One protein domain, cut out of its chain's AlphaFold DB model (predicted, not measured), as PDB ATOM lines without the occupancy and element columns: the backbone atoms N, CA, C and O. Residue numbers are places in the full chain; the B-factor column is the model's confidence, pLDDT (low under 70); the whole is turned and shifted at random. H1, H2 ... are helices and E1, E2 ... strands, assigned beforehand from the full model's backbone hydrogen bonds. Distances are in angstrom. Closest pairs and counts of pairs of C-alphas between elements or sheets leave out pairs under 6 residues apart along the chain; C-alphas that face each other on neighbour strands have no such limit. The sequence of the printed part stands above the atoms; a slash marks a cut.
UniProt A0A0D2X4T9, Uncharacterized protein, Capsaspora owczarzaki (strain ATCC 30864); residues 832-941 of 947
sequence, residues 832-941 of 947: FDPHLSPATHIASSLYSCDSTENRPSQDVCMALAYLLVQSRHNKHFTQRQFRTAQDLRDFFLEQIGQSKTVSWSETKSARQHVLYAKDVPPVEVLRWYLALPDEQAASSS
ATOM      1  N   PHE A 832     112.276 139.563 131.836       83.31
ATOM      2  CA  PHE A 832     113.364 139.425 132.812       83.31
ATOM      3  C   PHE A 832     113.068 140.264 134.058       83.31
ATOM      4  O   PHE A 832     112.503 141.340 133.933       83.31
ATOM      5  N   ASP A 833     113.505 139.840 135.240       86.69
ATOM      6  CA  ASP A 833     113.494 140.675 136.444       86.69
ATOM      7  C   ASP A 833     114.924 141.175 136.762       86.69
ATOM      8  O   ASP A 833     115.855 140.360 136.842       86.69
ATOM      9  N   PRO A 834     115.147 142.492 136.950       88.75
ATOM     10  CA  PRO A 834     116.484 143.044 137.186       88.75
ATOM     11  C   PRO A 834     117.088 142.678 138.554       88.75
ATOM     12  O   PRO A 834     118.310 142.756 138.708       88.75
ATOM     13  N   HIS A 835     116.294 142.191 139.508       86.94
ATOM     14  CA  HIS A 835     116.732 141.675 140.808       86.94
ATOM     15  C   HIS A 835     116.878 140.146 140.808       86.94
ATOM     16  O   HIS A 835     117.774 139.622 141.469       86.94
ATOM     17  N   LEU A 836     116.023 139.425 140.071       85.00
ATOM     18  CA  LEU A 836     115.878 137.971 140.224       85.00
ATOM     19  C   LEU A 836     116.382 137.134 139.037       85.00
ATOM     20  O   LEU A 836     117.004 136.098 139.261       85.00
ATOM     21  N   SER A 837     116.181 137.561 137.784       83.19
ATOM     22  CA  SER A 837     116.504 136.725 136.611       83.19
ATOM     23  C   SER A 837     118.004 136.419 136.474       83.19
ATOM     24  O   SER A 837     118.828 137.280 136.807       83.19
ATOM     25  N   PRO A 838     118.394 135.242 135.946       82.19
ATOM     26  CA  PRO A 838     119.790 134.912 135.660       82.19
ATOM     27  C   PRO A 838     120.334 135.715 134.466       82.19
ATOM     28  O   PRO A 838     119.578 136.206 133.626       82.19
ATOM     29  N   ALA A 839     121.664 135.814 134.347       84.00
ATOM     30  CA  ALA A 839     122.312 136.637 133.317       84.00
ATOM     31  C   ALA A 839     121.913 136.237 131.880       84.00
ATOM     32  O   ALA A 839     121.696 137.097 131.031       84.00
ATOM     33  N   THR A 840     121.735 134.942 131.613       78.19
ATOM     34  CA  THR A 840     121.272 134.423 130.314       78.19
ATOM     35  C   THR A 840     119.865 134.899 129.939       78.19
ATOM     36  O   THR A 840     119.606 135.176 128.768       78.19
ATOM     37  N   HIS A 841     118.972 135.054 130.922       79.62
ATOM     38  CA  HIS A 841     117.606 135.549 130.723       79.62
ATOM     39  C   HIS A 841     117.590 137.036 130.393       79.62
ATOM     40  O   HIS A 841     116.988 137.447 129.400       79.62
ATOM     41  N   ILE A 842     118.317 137.827 131.183       83.62
ATOM     42  CA  ILE A 842     118.461 139.269 130.964       83.62
ATOM     43  C   ILE A 842     119.080 139.519 129.584       83.62
ATOM     44  O   ILE A 842     118.503 140.247 128.782       83.62
ATOM     45  N   ALA A 843     120.195 138.854 129.260       81.94
ATOM     46  CA  ALA A 843     120.877 139.013 127.978       81.94
ATOM     47  C   ALA A 843     119.996 138.613 126.782       81.94
ATOM     48  O   ALA A 843     119.976 139.337 125.789       81.94
ATOM     49  N   SER A 844     119.235 137.514 126.879       77.06
ATOM     50  CA  SER A 844     118.260 137.111 125.851       77.06
ATOM     51  C   SER A 844     117.182 138.181 125.628       77.06
ATOM     52  O   SER A 844     116.852 138.503 124.486       77.06
ATOM     53  N   SER A 845     116.660 138.786 126.699       79.62
ATOM     54  CA  SER A 845     115.662 139.853 126.583       79.62
ATOM     55  C   SER A 845     116.239 141.167 126.047       79.62
ATOM     56  O   SER A 845     115.662 141.713 125.109       79.62
ATOM     57  N   LEU A 846     117.407 141.624 126.514       80.88
ATOM     58  CA  LEU A 846     118.084 142.804 125.948       80.88
ATOM     59  C   LEU A 846     118.425 142.609 124.461       80.88
ATOM     60  O   LEU A 846     118.186 143.490 123.637       80.88
ATOM     61  N   TYR A 847     118.910 141.419 124.089       76.75
ATOM     62  CA  TYR A 847     119.231 141.073 122.703       76.75
ATOM     63  C   TYR A 847     117.997 141.007 121.786       76.75
ATOM     64  O   TYR A 847     118.152 140.976 120.564       76.75
ATOM     65  N   SER A 848     116.774 141.030 122.327       67.06
ATOM     66  CA  SER A 848     115.542 140.892 121.544       67.06
ATOM     67  C   SER A 848     114.954 142.190 120.976       67.06
ATOM     68  O   SER A 848     114.143 142.101 120.064       67.06
ATOM     69  N   CYS A 849     115.359 143.380 121.442       66.75
ATOM     70  CA  CYS A 849     114.725 144.646 121.035       66.75
ATOM     71  C   CYS A 849     114.817 144.923 119.525       66.75
ATOM     72  O   CYS A 849     115.909 145.147 118.991       66.75
ATOM     73  N   ASP A 850     113.669 144.977 118.845       59.41
ATOM     74  CA  ASP A 850     113.580 145.081 117.384       59.41
ATOM     75  C   ASP A 850     114.004 146.413 116.760       59.41
ATOM     76  O   ASP A 850     114.229 146.453 115.548       59.41
ATOM     77  N   SER A 851     114.300 147.432 117.577       62.31
ATOM     78  CA  SER A 851     114.972 148.659 117.128       62.31
ATOM     79  C   SER A 851     116.169 148.355 116.215       62.31
ATOM     80  O   SER A 851     116.980 147.449 116.460       62.31
ATOM     81  N   THR A 852     116.243 149.091 115.111       57.34
ATOM     82  CA  THR A 852     117.315 149.029 114.112       57.34
ATOM     83  C   THR A 852     118.440 150.011 114.417       57.34
ATOM     84  O   THR A 852     119.589 149.713 114.109       57.34
ATOM     85  N   GLU A 853     118.128 151.147 115.044       57.25
ATOM     86  CA  GLU A 853     119.069 152.254 115.264       57.25
ATOM     87  C   GLU A 853     119.914 152.074 116.535       57.25
ATOM     88  O   GLU A 853     121.112 152.339 116.518       57.25
ATOM     89  N   ASN A 854     119.322 151.553 117.618       56.84
ATOM     90  CA  ASN A 854     119.977 151.383 118.924       56.84
ATOM     91  C   ASN A 854     120.128 149.899 119.310       56.84
ATOM     92  O   ASN A 854     119.787 149.492 120.419       56.84
ATOM     93  N   ARG A 855     120.588 149.059 118.374       67.62
ATOM     94  CA  ARG A 855     120.663 147.599 118.559       67.62
ATOM     95  C   ARG A 855     121.967 147.168 119.263       67.62
ATOM     96  O   ARG A 855     123.014 147.183 118.616       67.62
ATOM     97  N   PRO A 856     121.940 146.729 120.540       73.69
ATOM     98  CA  PRO A 856     123.139 146.235 121.218       73.69
ATOM     99  C   PRO A 856     123.647 144.925 120.595       73.69
ATOM    100  O   PRO A 856     122.871 144.102 120.098       73.69
ATOM    101  N   SER A 857     124.964 144.713 120.646       78.44
ATOM    102  CA  SER A 857     125.575 143.448 120.225       78.44
ATOM    103  C   SER A 857     125.303 142.331 121.240       78.44
ATOM    104  O   SER A 857     124.949 142.578 122.394       78.44
ATOM    105  N   GLN A 858     125.512 141.080 120.828       78.31
ATOM    106  CA  GLN A 858     125.370 139.929 121.720       78.31
ATOM    107  C   GLN A 858     126.283 140.035 122.956       78.31
ATOM    108  O   GLN A 858     125.831 139.793 124.077       78.31
ATOM    109  N   ASP A 859     127.549 140.412 122.761       80.81
ATOM    110  CA  ASP A 859     128.520 140.519 123.852       80.81
ATOM    111  C   ASP A 859     128.223 141.706 124.777       80.81
ATOM    112  O   ASP A 859     128.418 141.586 125.984       80.81
ATOM    113  N   VAL A 860     127.659 142.804 124.249       87.69
ATOM    114  CA  VAL A 860     127.123 143.916 125.057       87.69
ATOM    115  C   VAL A 860     125.968 143.431 125.938       87.69
ATOM    116  O   VAL A 860     125.996 143.649 127.147       87.69
ATOM    117  N   CYS A 861     124.984 142.715 125.379       87.25
ATOM    118  CA  CYS A 861     123.858 142.175 126.153       87.25
ATOM    119  C   CYS A 861     124.309 141.211 127.259       87.25
ATOM    120  O   CYS A 861     123.800 141.275 128.379       87.25
ATOM    121  N   MET A 862     125.279 140.339 126.964       87.12
ATOM    122  CA  MET A 862     125.867 139.431 127.953       87.12
ATOM    123  C   MET A 862     126.641 140.202 129.030       87.12
ATOM    124  O   MET A 862     126.436 139.953 130.216       87.12
ATOM    125  N   ALA A 863     127.473 141.173 128.650       90.56
ATOM    126  CA  ALA A 863     128.245 141.982 129.589       90.56
ATOM    127  C   ALA A 863     127.352 142.827 130.515       90.56
ATOM    128  O   ALA A 863     127.596 142.854 131.719       90.56
ATOM    129  N   LEU A 864     126.287 143.454 130.001       92.50
ATOM    130  CA  LEU A 864     125.304 144.186 130.814       92.50
ATOM    131  C   LEU A 864     124.599 143.255 131.811       92.50
ATOM    132  O   LEU A 864     124.493 143.565 132.999       92.50
ATOM    133  N   ALA A 865     124.168 142.078 131.356       91.00
ATOM    134  CA  ALA A 865     123.516 141.097 132.213       91.00
ATOM    135  C   ALA A 865     124.443 140.557 133.318       91.00
ATOM    136  O   ALA A 865     124.025 140.440 134.473       91.00
ATOM    137  N   TYR A 866     125.706 140.262 132.993       91.50
ATOM    138  CA  TYR A 866     126.693 139.839 133.987       91.50
ATOM    139  C   TYR A 866     127.092 140.972 134.935       91.50
ATOM    140  O   TYR A 866     127.229 140.701 136.123       91.50
ATOM    141  N   LEU A 867     127.200 142.222 134.470       92.62
ATOM    142  CA  LEU A 867     127.438 143.390 135.325       92.62
ATOM    143  C   LEU A 867     126.336 143.532 136.384       92.62
ATOM    144  O   LEU A 867     126.634 143.629 137.573       92.62
ATOM    145  N   LEU A 868     125.066 143.464 135.970       91.81
ATOM    146  CA  LEU A 868     123.921 143.519 136.880       91.81
ATOM    147  C   LEU A 868     123.950 142.368 137.900       91.81
ATOM    148  O   LEU A 868     123.891 142.611 139.105       91.81
ATOM    149  N   VAL A 869     124.099 141.120 137.441       89.31
ATOM    150  CA  VAL A 869     124.112 139.936 138.321       89.31
ATOM    151  C   VAL A 869     125.325 139.919 139.259       89.31
ATOM    152  O   VAL A 869     125.183 139.534 140.419       89.31
ATOM    153  N   GLN A 870     126.502 140.369 138.819       89.31
ATOM    154  CA  GLN A 870     127.686 140.495 139.678       89.31
ATOM    155  C   GLN A 870     127.472 141.567 140.754       89.31
ATOM    156  O   GLN A 870     127.724 141.297 141.928       89.31
ATOM    157  N   SER A 871     126.914 142.729 140.400       86.06
ATOM    158  CA  SER A 871     126.603 143.783 141.372       86.06
ATOM    159  C   SER A 871     125.613 143.330 142.449       86.06
ATOM    160  O   SER A 871     125.817 143.672 143.612       86.06
ATOM    161  N   ARG A 872     124.617 142.483 142.133       85.25
ATOM    162  CA  ARG A 872     123.698 141.904 143.143       85.25
ATOM    163  C   ARG A 872     124.405 141.156 144.280       85.25
ATOM    164  O   ARG A 872     123.825 141.029 145.349       85.25
ATOM    165  N   HIS A 873     125.625 140.651 144.079       77.25
ATOM    166  CA  HIS A 873     126.366 139.913 145.112       77.25
ATOM    167  C   HIS A 873     127.102 140.832 146.110       77.25
ATOM    168  O   HIS A 873     127.634 140.357 147.114       77.25
ATOM    169  N   ASN A 874     127.136 142.147 145.870       77.06
ATOM    170  CA  ASN A 874     127.714 143.124 146.788       77.06
ATOM    171  C   ASN A 874     126.678 143.541 147.853       77.06
ATOM    172  O   ASN A 874     125.588 143.995 147.514       77.06
ATOM    173  N   LYS A 875     127.037 143.457 149.143       64.19
ATOM    174  CA  LYS A 875     126.152 143.759 150.291       64.19
ATOM    175  C   LYS A 875     125.517 145.156 150.276       64.19
ATOM    176  O   LYS A 875     124.468 145.339 150.882       64.19
ATOM    177  N   HIS A 876     126.137 146.139 149.621       62.38
ATOM    178  CA  HIS A 876     125.547 147.479 149.480       62.38
ATOM    179  C   HIS A 876     124.508 147.561 148.348       62.38
ATOM    180  O   HIS A 876     123.660 148.447 148.355       62.38
ATOM    181  N   PHE A 877     124.545 146.629 147.393       62.94
ATOM    182  CA  PHE A 877     123.643 146.573 146.241       62.94
ATOM    183  C   PHE A 877     122.498 145.568 146.423       62.94
ATOM    184  O   PHE A 877     121.464 145.739 145.784       62.94
ATOM    185  N   THR A 878     122.605 144.593 147.339       61.25
ATOM    186  CA  THR A 878     121.515 143.649 147.683       61.25
ATOM    187  C   THR A 878     120.228 144.319 148.185       61.25
ATOM    188  O   THR A 878     119.215 143.642 148.328       61.25
ATOM    189  N   GLN A 879     120.253 145.625 148.474       67.50
ATOM    190  CA  GLN A 879     119.098 146.417 148.916       67.50
ATOM    191  C   GLN A 879     118.587 147.423 147.862       67.50
ATOM    192  O   GLN A 879     117.531 148.023 148.070       67.50
ATOM    193  N   ARG A 880     119.294 147.620 146.733       80.00
ATOM    194  CA  ARG A 880     118.873 148.562 145.679       80.00
ATOM    195  C   ARG A 880     117.693 147.962 144.912       80.00
ATOM    196  O   ARG A 880     117.808 146.894 144.320       80.00
ATOM    197  N   GLN A 881     116.561 148.659 144.944       84.75
ATOM    198  CA  GLN A 881     115.339 148.281 144.237       84.75
ATOM    199  C   GLN A 881     115.184 149.152 142.996       84.75
ATOM    200  O   GLN A 881     115.171 150.375 143.105       84.75
ATOM    201  N   PHE A 882     115.023 148.520 141.840       89.94
ATOM    202  CA  PHE A 882     114.605 149.173 140.609       89.94
ATOM    203  C   PHE A 882     113.071 149.171 140.567       89.94
ATOM    204  O   PHE A 882     112.436 148.118 140.680       89.94
ATOM    205  N   ARG A 883     112.465 150.351 140.446       90.31
ATOM    206  CA  ARG A 883     111.020 150.550 140.266       90.31
ATOM    207  C   ARG A 883     110.684 150.878 138.815       90.31
ATOM    208  O   ARG A 883     109.673 150.384 138.322       90.31
ATOM    209  N   THR A 884     111.525 151.668 138.150       91.94
ATOM    210  CA  THR A 884     111.382 152.111 136.755       91.94
ATOM    211  C   THR A 884     112.476 151.534 135.854       91.94
ATOM    212  O   THR A 884     113.516 151.059 136.322       91.94
ATOM    213  N   ALA A 885     112.268 151.605 134.539       90.81
ATOM    214  CA  ALA A 885     113.305 151.262 133.570       90.81
ATOM    215  C   ALA A 885     114.439 152.310 133.547       90.81
ATOM    216  O   ALA A 885     115.598 151.948 133.317       90.81
ATOM    217  N   GLN A 886     114.141 153.575 133.867       92.62
ATOM    218  CA  GLN A 886     115.146 154.621 134.059       92.62
ATOM    219  C   GLN A 886     116.085 154.332 135.250       92.62
ATOM    220  O   GLN A 886     117.297 154.463 135.089       92.62
ATOM    221  N   ASP A 887     115.591 153.823 136.390       92.31
ATOM    222  CA  ASP A 887     116.431 153.466 137.557       92.31
ATOM    223  C   ASP A 887     117.542 152.464 137.182       92.31
ATOM    224  O   ASP A 887     118.663 152.505 137.703       92.31
ATOM    225  N   LEU A 888     117.207 151.532 136.283       92.69
ATOM    226  CA  LEU A 888     118.109 150.507 135.764       92.69
ATOM    227  C   LEU A 888     119.085 151.087 134.727       92.69
ATOM    228  O   LEU A 888     120.260 150.710 134.715       92.69
ATOM    229  N   ARG A 889     118.626 152.028 133.890       92.81
ATOM    230  CA  ARG A 889     119.464 152.770 132.935       92.81
ATOM    231  C   ARG A 889     120.537 153.582 133.655       92.81
ATOM    232  O   ARG A 889     121.714 153.467 133.313       92.81
ATOM    233  N   ASP A 890     120.146 154.335 134.678       93.31
ATOM    234  CA  ASP A 890     121.060 155.162 135.466       93.31
ATOM    235  C   ASP A 890     122.049 154.313 136.264       93.31
ATOM    236  O   ASP A 890     123.235 154.630 136.290       93.31
ATOM    237  N   PHE A 891     121.621 153.172 136.817       92.88
ATOM    238  CA  PHE A 891     122.542 152.195 137.407       92.88
ATOM    239  C   PHE A 891     123.586 151.681 136.404       92.88
ATOM    240  O   PHE A 891     124.764 151.582 136.753       92.88
ATOM    241  N   PHE A 892     123.206 151.365 135.160       93.88
ATOM    242  CA  PHE A 892     124.187 150.939 134.158       93.88
ATOM    243  C   PHE A 892     125.170 152.062 133.811       93.88
ATOM    244  O   PHE A 892     126.375 151.814 133.768       93.88
ATOM    245  N   LEU A 893     124.691 153.295 133.628       94.25
ATOM    246  CA  LEU A 893     125.544 154.460 133.367       94.25
ATOM    247  C   LEU A 893     126.501 154.747 134.543       94.25
ATOM    248  O   LEU A 893     127.691 154.959 134.321       94.25
ATOM    249  N   GLU A 894     126.015 154.663 135.782       92.88
ATOM    250  CA  GLU A 894     126.787 154.804 137.026       92.88
ATOM    251  C   GLU A 894     127.892 153.739 137.149       92.88
ATOM    252  O   GLU A 894     129.035 154.057 137.475       92.88
ATOM    253  N   GLN A 895     127.577 152.469 136.865       91.69
ATOM    254  CA  GLN A 895     128.528 151.358 136.996       91.69
ATOM    255  C   GLN A 895     129.530 151.250 135.835       91.69
ATOM    256  O   GLN A 895     130.588 150.627 136.006       91.69
ATOM    257  N   ILE A 896     129.211 151.833 134.674       94.38
ATOM    258  CA  ILE A 896     130.087 151.870 133.495       94.38
ATOM    259  C   ILE A 896     130.986 153.112 133.498       94.38
ATOM    260  O   ILE A 896     132.174 153.004 133.191       94.38
ATOM    261  N   GLY A 897     130.453 154.286 133.848       92.19
ATOM    262  CA  GLY A 897     131.182 155.551 133.777       92.19
ATOM    263  C   GLY A 897     131.691 155.834 132.359       92.19
ATOM    264  O   GLY A 897     130.918 155.862 131.403       92.19
ATOM    265  N   GLN A 898     133.005 156.036 132.210       88.00
ATOM    266  CA  GLN A 898     133.637 156.177 130.891       88.00
ATOM    267  C   GLN A 898     133.739 154.829 130.156       88.00
ATOM    268  O   GLN A 898     133.370 154.738 128.983       88.00
ATOM    269  N   SER A 899     134.226 153.790 130.840       93.12
ATOM    270  CA  SER A 899     134.245 152.413 130.346       93.12
ATOM    271  C   SER A 899     134.439 151.397 131.478       93.12
ATOM    272  O   SER A 899     135.031 151.693 132.519       93.12
ATOM    273  N   LYS A 900     133.957 150.166 131.263       94.56
ATOM    274  CA  LYS A 900     134.005 149.077 132.245       94.56
ATOM    275  C   LYS A 900     134.253 147.730 131.581       94.56
ATOM    276  O   LYS A 900     133.422 147.243 130.817       94.56
ATOM    277  N   THR A 901     135.362 147.085 131.930       93.88
ATOM    278  CA  THR A 901     135.590 145.675 131.590       93.88
ATOM    279  C   THR A 901     134.708 144.784 132.462       93.88
ATOM    280  O   THR A 901     134.766 144.864 133.690       93.88
ATOM    281  N   VAL A 902     133.922 143.912 131.833       92.12
ATOM    282  CA  VAL A 902     133.125 142.866 132.489       92.12
ATOM    283  C   VAL A 902     133.651 141.506 132.040       92.12
ATOM    284  O   VAL A 902     133.905 141.295 130.854       92.12
ATOM    285  N   SER A 903     133.815 140.579 132.983       89.50
ATOM    286  CA  SER A 903     134.339 139.231 132.739       89.50
ATOM    287  C   SER A 903     133.367 138.152 133.204       89.50
ATOM    288  O   SER A 903     132.827 138.256 134.307       89.50
ATOM    289  N   TRP A 904     133.188 137.093 132.415       86.75
ATOM    290  CA  TRP A 904     132.318 135.961 132.756       86.75
ATOM    291  C   TRP A 904     132.834 134.632 132.187       86.75
ATOM    292  O   TRP A 904     133.688 134.608 131.304       86.75
ATOM    293  N   SER A 905     132.319 133.507 132.686       77.88
ATOM    294  CA  SER A 905     132.739 132.160 132.276       77.88
ATOM    295  C   SER A 905     131.533 131.269 131.970       77.88
ATOM    296  O   SER A 905     130.832 130.819 132.873       77.88
ATOM    297  N   GLU A 906     131.309 130.984 130.687       59.12
ATOM    298  CA  GLU A 906     130.289 130.031 130.208       59.12
ATOM    299  C   GLU A 906     130.830 128.599 130.018       59.12
ATOM    300  O   GLU A 906     130.079 127.696 129.633       59.12
ATOM    301  N   THR A 907     132.146 128.420 130.165       58.78
ATOM    302  CA  THR A 907     132.905 127.161 130.059       58.78
ATOM    303  C   THR A 907     134.227 127.314 130.840       58.78
ATOM    304  O   THR A 907     134.387 128.273 131.593       58.78
ATOM    305  N   LYS A 908     135.207 126.419 130.631       53.25
ATOM    306  CA  LYS A 908     136.574 126.541 131.176       53.25
ATOM    307  C   LYS A 908     137.369 127.757 130.657       53.25
ATOM    308  O   LYS A 908     138.438 128.025 131.193       53.25
ATOM    309  N   SER A 909     136.889 128.479 129.640       59.00
ATOM    310  CA  SER A 909     137.474 129.749 129.191       59.00
ATOM    311  C   SER A 909     136.664 130.956 129.678       59.00
ATOM    312  O   SER A 909     135.431 130.980 129.610       59.00
ATOM    313  N   ALA A 910     137.377 131.977 130.158       75.69
ATOM    314  CA  ALA A 910     136.800 133.270 130.505       75.69
ATOM    315  C   ALA A 910     136.608 134.132 129.248       75.69
ATOM    316  O   ALA A 910     137.500 134.229 128.404       75.69
ATOM    317  N   ARG A 911     135.450 134.784 129.150       81.81
ATOM    318  CA  ARG A 911     135.148 135.863 128.207       81.81
ATOM    319  C   ARG A 911     135.290 137.208 128.914       81.81
ATOM    320  O   ARG A 911     135.052 137.310 130.119       81.81
ATOM    321  N   GLN A 912     135.671 138.231 128.158       87.62
ATOM    322  CA  GLN A 912     135.730 139.615 128.616       87.62
ATOM    323  C   GLN A 912     135.188 140.540 127.527       87.62
ATOM    324  O   GLN A 912     135.406 140.293 126.342       87.62
ATOM    325  N   HIS A 913     134.509 141.607 127.934       91.62
ATOM    326  CA  HIS A 913     134.047 142.672 127.048       91.62
ATOM    327  C   HIS A 913     134.192 144.025 127.755       91.62
ATOM    328  O   HIS A 913     134.117 144.086 128.983       91.62
ATOM    329  N   VAL A 914     134.403 145.102 126.998       93.94
ATOM    330  CA  VAL A 914     134.501 146.468 127.535       93.94
ATOM    331  C   VAL A 914     133.247 147.231 127.136       93.94
ATOM    332  O   VAL A 914     133.045 147.494 125.955       93.94
ATOM    333  N   LEU A 915     132.423 147.566 128.126       94.31
ATOM    334  CA  LEU A 915     131.243 148.411 127.962       94.31
ATOM    335  C   LEU A 915     131.623 149.891 128.033       94.31
ATOM    336  O   LEU A 915     132.493 150.274 128.817       94.31
ATOM    337  N   TYR A 916     130.904 150.717 127.283       93.56
ATOM    338  CA  TYR A 916     130.930 152.178 127.301       93.56
ATOM    339  C   TYR A 916     129.508 152.714 127.539       93.56
ATOM    340  O   TYR A 916     128.527 152.025 127.269       93.56
ATOM    341  N   ALA A 917     129.359 153.964 127.991       89.81
ATOM    342  CA  ALA A 917     128.039 154.551 128.277       89.81
ATOM    343  C   ALA A 917     127.060 154.527 127.077       89.81
ATOM    344  O   ALA A 917     125.852 154.394 127.258       89.81
ATOM    345  N   LYS A 918     127.586 154.596 125.846       88.50
ATOM    346  CA  LYS A 918     126.826 154.468 124.586       88.50
ATOM    347  C   LYS A 918     126.211 153.078 124.349       88.50
ATOM    348  O   LYS A 918     125.310 152.960 123.529       88.50
ATOM    349  N   ASP A 919     126.702 152.042 125.030       89.81
ATOM    350  CA  ASP A 919     126.251 150.660 124.845       89.81
ATOM    351  C   ASP A 919     125.049 150.327 125.751       89.81
ATOM    352  O   ASP A 919     124.483 149.240 125.651       89.81
ATOM    353  N   VAL A 920     124.646 151.255 126.637       89.56
ATOM    354  CA  VAL A 920     123.479 151.121 127.521       89.56
ATOM    355  C   VAL A 920     122.188 151.348 126.718       89.56
ATOM    356  O   VAL A 920     121.950 152.479 126.273       89.56
ATOM    357  N   PRO A 921     121.316 150.328 126.562       87.25
ATOM    358  CA  PRO A 921     120.089 150.444 125.777       87.25
ATOM    359  C   PRO A 921     119.135 151.523 126.315       87.25
ATOM    360  O   PRO A 921     119.136 151.790 127.523       87.25
ATOM    361  N   PRO A 922     118.322 152.160 125.452       86.19
ATOM    362  CA  PRO A 922     117.351 153.158 125.886       86.19
ATOM    363  C   PRO A 922     116.207 152.512 126.695       86.19
ATOM    364  O   PRO A 922     116.099 151.286 126.787       86.19
ATOM    365  N   VAL A 923     115.412 153.344 127.370       86.19
ATOM    366  CA  VAL A 923     114.519 152.951 128.480       86.19
ATOM    367  C   VAL A 923     113.498 151.885 128.059       86.19
ATOM    368  O   VAL A 923     113.219 150.946 128.804       86.19
ATOM    369  N   GLU A 924     113.026 151.955 126.818       81.38
ATOM    370  CA  GLU A 924     112.056 151.045 126.204       81.38
ATOM    371  C   GLU A 924     112.583 149.601 126.114       81.38
ATOM    372  O   GLU A 924     111.805 148.649 126.122       81.38
ATOM    373  N   VAL A 925     113.910 149.429 126.064       80.31
ATOM    374  CA  VAL A 925     114.608 148.130 126.006       80.31
ATOM    375  C   VAL A 925     114.859 147.548 127.396       80.31
ATOM    376  O   VAL A 925     114.969 146.333 127.561       80.31
ATOM    377  N   LEU A 926     114.962 148.419 128.401       86.81
ATOM    378  CA  LEU A 926     115.241 148.065 129.793       86.81
ATOM    379  C   LEU A 926     113.966 147.772 130.599       86.81
ATOM    380  O   LEU A 926     114.051 147.356 131.754       86.81
ATOM    381  N   ARG A 927     112.784 147.959 130.001       84.31
ATOM    382  CA  ARG A 927     111.484 147.764 130.647       84.31
ATOM    383  C   ARG A 927     111.155 146.282 130.857       84.31
ATOM    384  O   ARG A 927     111.046 145.511 129.904       84.31
ATOM    385  N   TRP A 928     110.925 145.901 132.113       87.50
ATOM    386  CA  TRP A 928     110.378 144.594 132.486       87.50
ATOM    387  C   TRP A 928     108.874 144.656 132.783       87.50
ATOM    388  O   TRP A 928     108.293 145.736 132.887       87.50
ATOM    389  N   TYR A 929     108.232 143.492 132.921       84.00
ATOM    390  CA  TYR A 929     106.777 143.387 133.089       84.00
ATOM    391  C   TYR A 929     106.241 144.187 134.291       84.00
ATOM    392  O   TYR A 929     105.235 144.873 134.152       84.00
ATOM    393  N   LEU A 930     106.933 144.154 135.437       87.62
ATOM    394  CA  LEU A 930     106.554 144.869 136.668       87.62
ATOM    395  C   LEU A 930     107.279 146.224 136.849       87.62
ATOM    396  O   LEU A 930     107.463 146.681 137.980       87.62
ATOM    397  N   ALA A 931     107.732 146.849 135.756       88.88
ATOM    398  CA  ALA A 931     108.326 148.187 135.777       88.88
ATOM    399  C   ALA A 931     107.239 149.274 135.785       88.88
ATOM    400  O   ALA A 931     106.362 149.282 134.916       88.88
ATOM    401  N   LEU A 932     107.332 150.225 136.716       87.75
ATOM    402  CA  LEU A 932     106.513 151.438 136.699       87.75
ATOM    403  C   LEU A 932     106.886 152.323 135.491       87.75
ATOM    404  O   LEU A 932     108.054 152.332 135.094       87.75
ATOM    405  N   PRO A 933     105.940 153.097 134.923       81.31
ATOM    406  CA  PRO A 933     106.256 154.161 133.974       81.31
ATOM    407  C   PRO A 933     107.034 155.268 134.688       81.31
ATOM    408  O   PRO A 933     106.720 155.602 135.833       81.31
ATOM    409  N   ASP A 934     108.006 155.871 134.013       73.56
ATOM    410  CA  ASP A 934     108.983 156.756 134.657       73.56
ATOM    411  C   ASP A 934     108.325 158.025 135.257       73.56
ATOM    412  O   ASP A 934     108.707 158.477 136.336       73.56
ATOM    413  N   GLU A 935     107.230 158.519 134.658       62.31
ATOM    414  CA  GLU A 935     106.400 159.612 135.205       62.31
ATOM    415  C   GLU A 935     105.743 159.285 136.566       62.31
ATOM    416  O   GLU A 935     105.500 160.181 137.378       62.31
ATOM    417  N   GLN A 936     105.441 158.010 136.850       53.84
ATOM    418  CA  GLN A 936     104.718 157.599 138.067       53.84
ATOM    419  C   GLN A 936     105.630 157.435 139.297       53.84
ATOM    420  O   GLN A 936     105.142 157.335 140.428       53.84
ATOM    421  N   ALA A 937     106.954 157.447 139.109       48.44
ATOM    422  CA  ALA A 937     107.898 157.455 140.223       48.44
ATOM    423  C   ALA A 937     107.831 158.767 141.024       48.44
ATOM    424  O   ALA A 937     107.965 158.749 142.245       48.44
ATOM    425  N   ALA A 938     107.555 159.896 140.360       37.38
ATOM    426  CA  ALA A 938     107.453 161.199 141.013       37.38
ATOM    427  C   ALA A 938     106.200 161.310 141.904       37.38
ATOM    428  O   ALA A 938     106.303 161.664 143.080       37.38
ATOM    429  N   SER A 939     105.023 160.949 141.380       37.12
ATOM    430  CA  SER A 939     103.731 161.139 142.066       37.12
ATOM    431  C   SER A 939     103.519 160.251 143.299       37.12
ATOM    432  O   SER A 939     102.691 160.575 144.145       37.12
ATOM    433  N   SER A 940     104.289 159.167 143.444       33.81
ATOM    434  CA  SER A 940     104.277 158.304 144.636       33.81
ATOM    435  C   SER A 940     105.239 158.754 145.746       33.81
ATOM    436  O   SER A 940     105.254 158.149 146.815       33.81
ATOM    437  N   SER A 941     106.014 159.823 145.527       27.75
ATOM    438  CA  SER A 941     106.956 160.374 146.517       27.75
ATOM    439  C   SER A 941     106.480 161.675 147.185       27.75
ATOM    440  O   SER A 941     107.108 162.144 148.131       27.75
TER     441      SER A 941
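AT A GLANCE: This is residues 832 to 941 of the 947 residues of an uncharacterized protein of Capsaspora owczarzaki (strain ATCC 30864) (UniProt A0A0D2X4T9). The two-stranded hairpin E1 E2 and the helix H3 that leads into it make an L; H2 packs on the hairpin in the crook of this L, and H1 covers H2 on the side away from the hairpin. The chain then folds back to the short helix H4 beside the first residues of H3, and H5 lies beyond at the far end from the hairpin's tip. The printed part has 110 residues with five named helices and two named strands, in the order H1 H2 H3 E1 E2 H4 H5; the class is mixed, helices and strands, and the sheet, of order E1 - E2, is antiparallel. The whole is compact, with a radius of gyration of the C-alphas of 13.8 A and spans of 48 by 38 by 26 A.

IN THESE COORDINATES: E1 is residues 899 to 905, 20.4 A long, with C-alpha 899 at (134.245, 152.413, 130.346). E2 is residues 910 to 916, 20.1 A. H2, the longest helix, is residues 858 to 871, 20.1 A. H1 is residues 839 to 846, 10.5 A, beginning at C-alpha 839 (122.312, 136.637, 133.317). H3 is residues 885 to 896, 16.8 A. H4 is residues 923 to 926, 5.1 A. H5 is residues 934 to 939, 10.1 A, ending at C-alpha 939 (103.731, 161.139, 142.066).

HOW THE PARTS SIT: E1 and E2 form an antiparallel hairpin at 158 degrees; N 902 and O 913 are within hydrogen-bond range at 2.9 A, as are N 911 and O 904 at 2.8 A. The closest C-alphas of H2 and E1, those of Ala 863 and Val 902, are 5.7 A apart. H1 and H2 touch, closest at the C-alphas of Ala 843 and Cys 861, 4.7 A, with a steep tilt of 52 degrees, opposite ways. H2 and H3 are close but not clearly touching, about perpendicular at 89 degrees, with the C-alphas of Leu 864 and Phe 892 closest at 7.6 A. H3 touches H4 with residues 885 to 889 alone, closest at the C-alphas of Ala 885 and Leu 926, 5.3 A. H3 and H5 are close but not clearly touching, with the C-alphas of Gln 886 and Asp 934 closest at 6.5 A. H1 and H3 are apart. In H1, H2 and H3 every O i to N i+4 pair is within hydrogen-bond range; in H5 0 of 2 are, beside 1 of 3 O i to N i+3 pairs, and H4 is too short for an O i to N i+4 pair.

THE WHOLE: The two C-alphas farthest apart, those of Lys 908 and Ser 939, are 48.9 A from each other. The printed part has no cut. The links H1 to H2 and H2 to H3 are long, with 11 and 13 residues. The mean pLDDT of the printed part is 80.1; residues 848 to 855, 875 to 879, 906 to 909 and 935 to 941 are under 70.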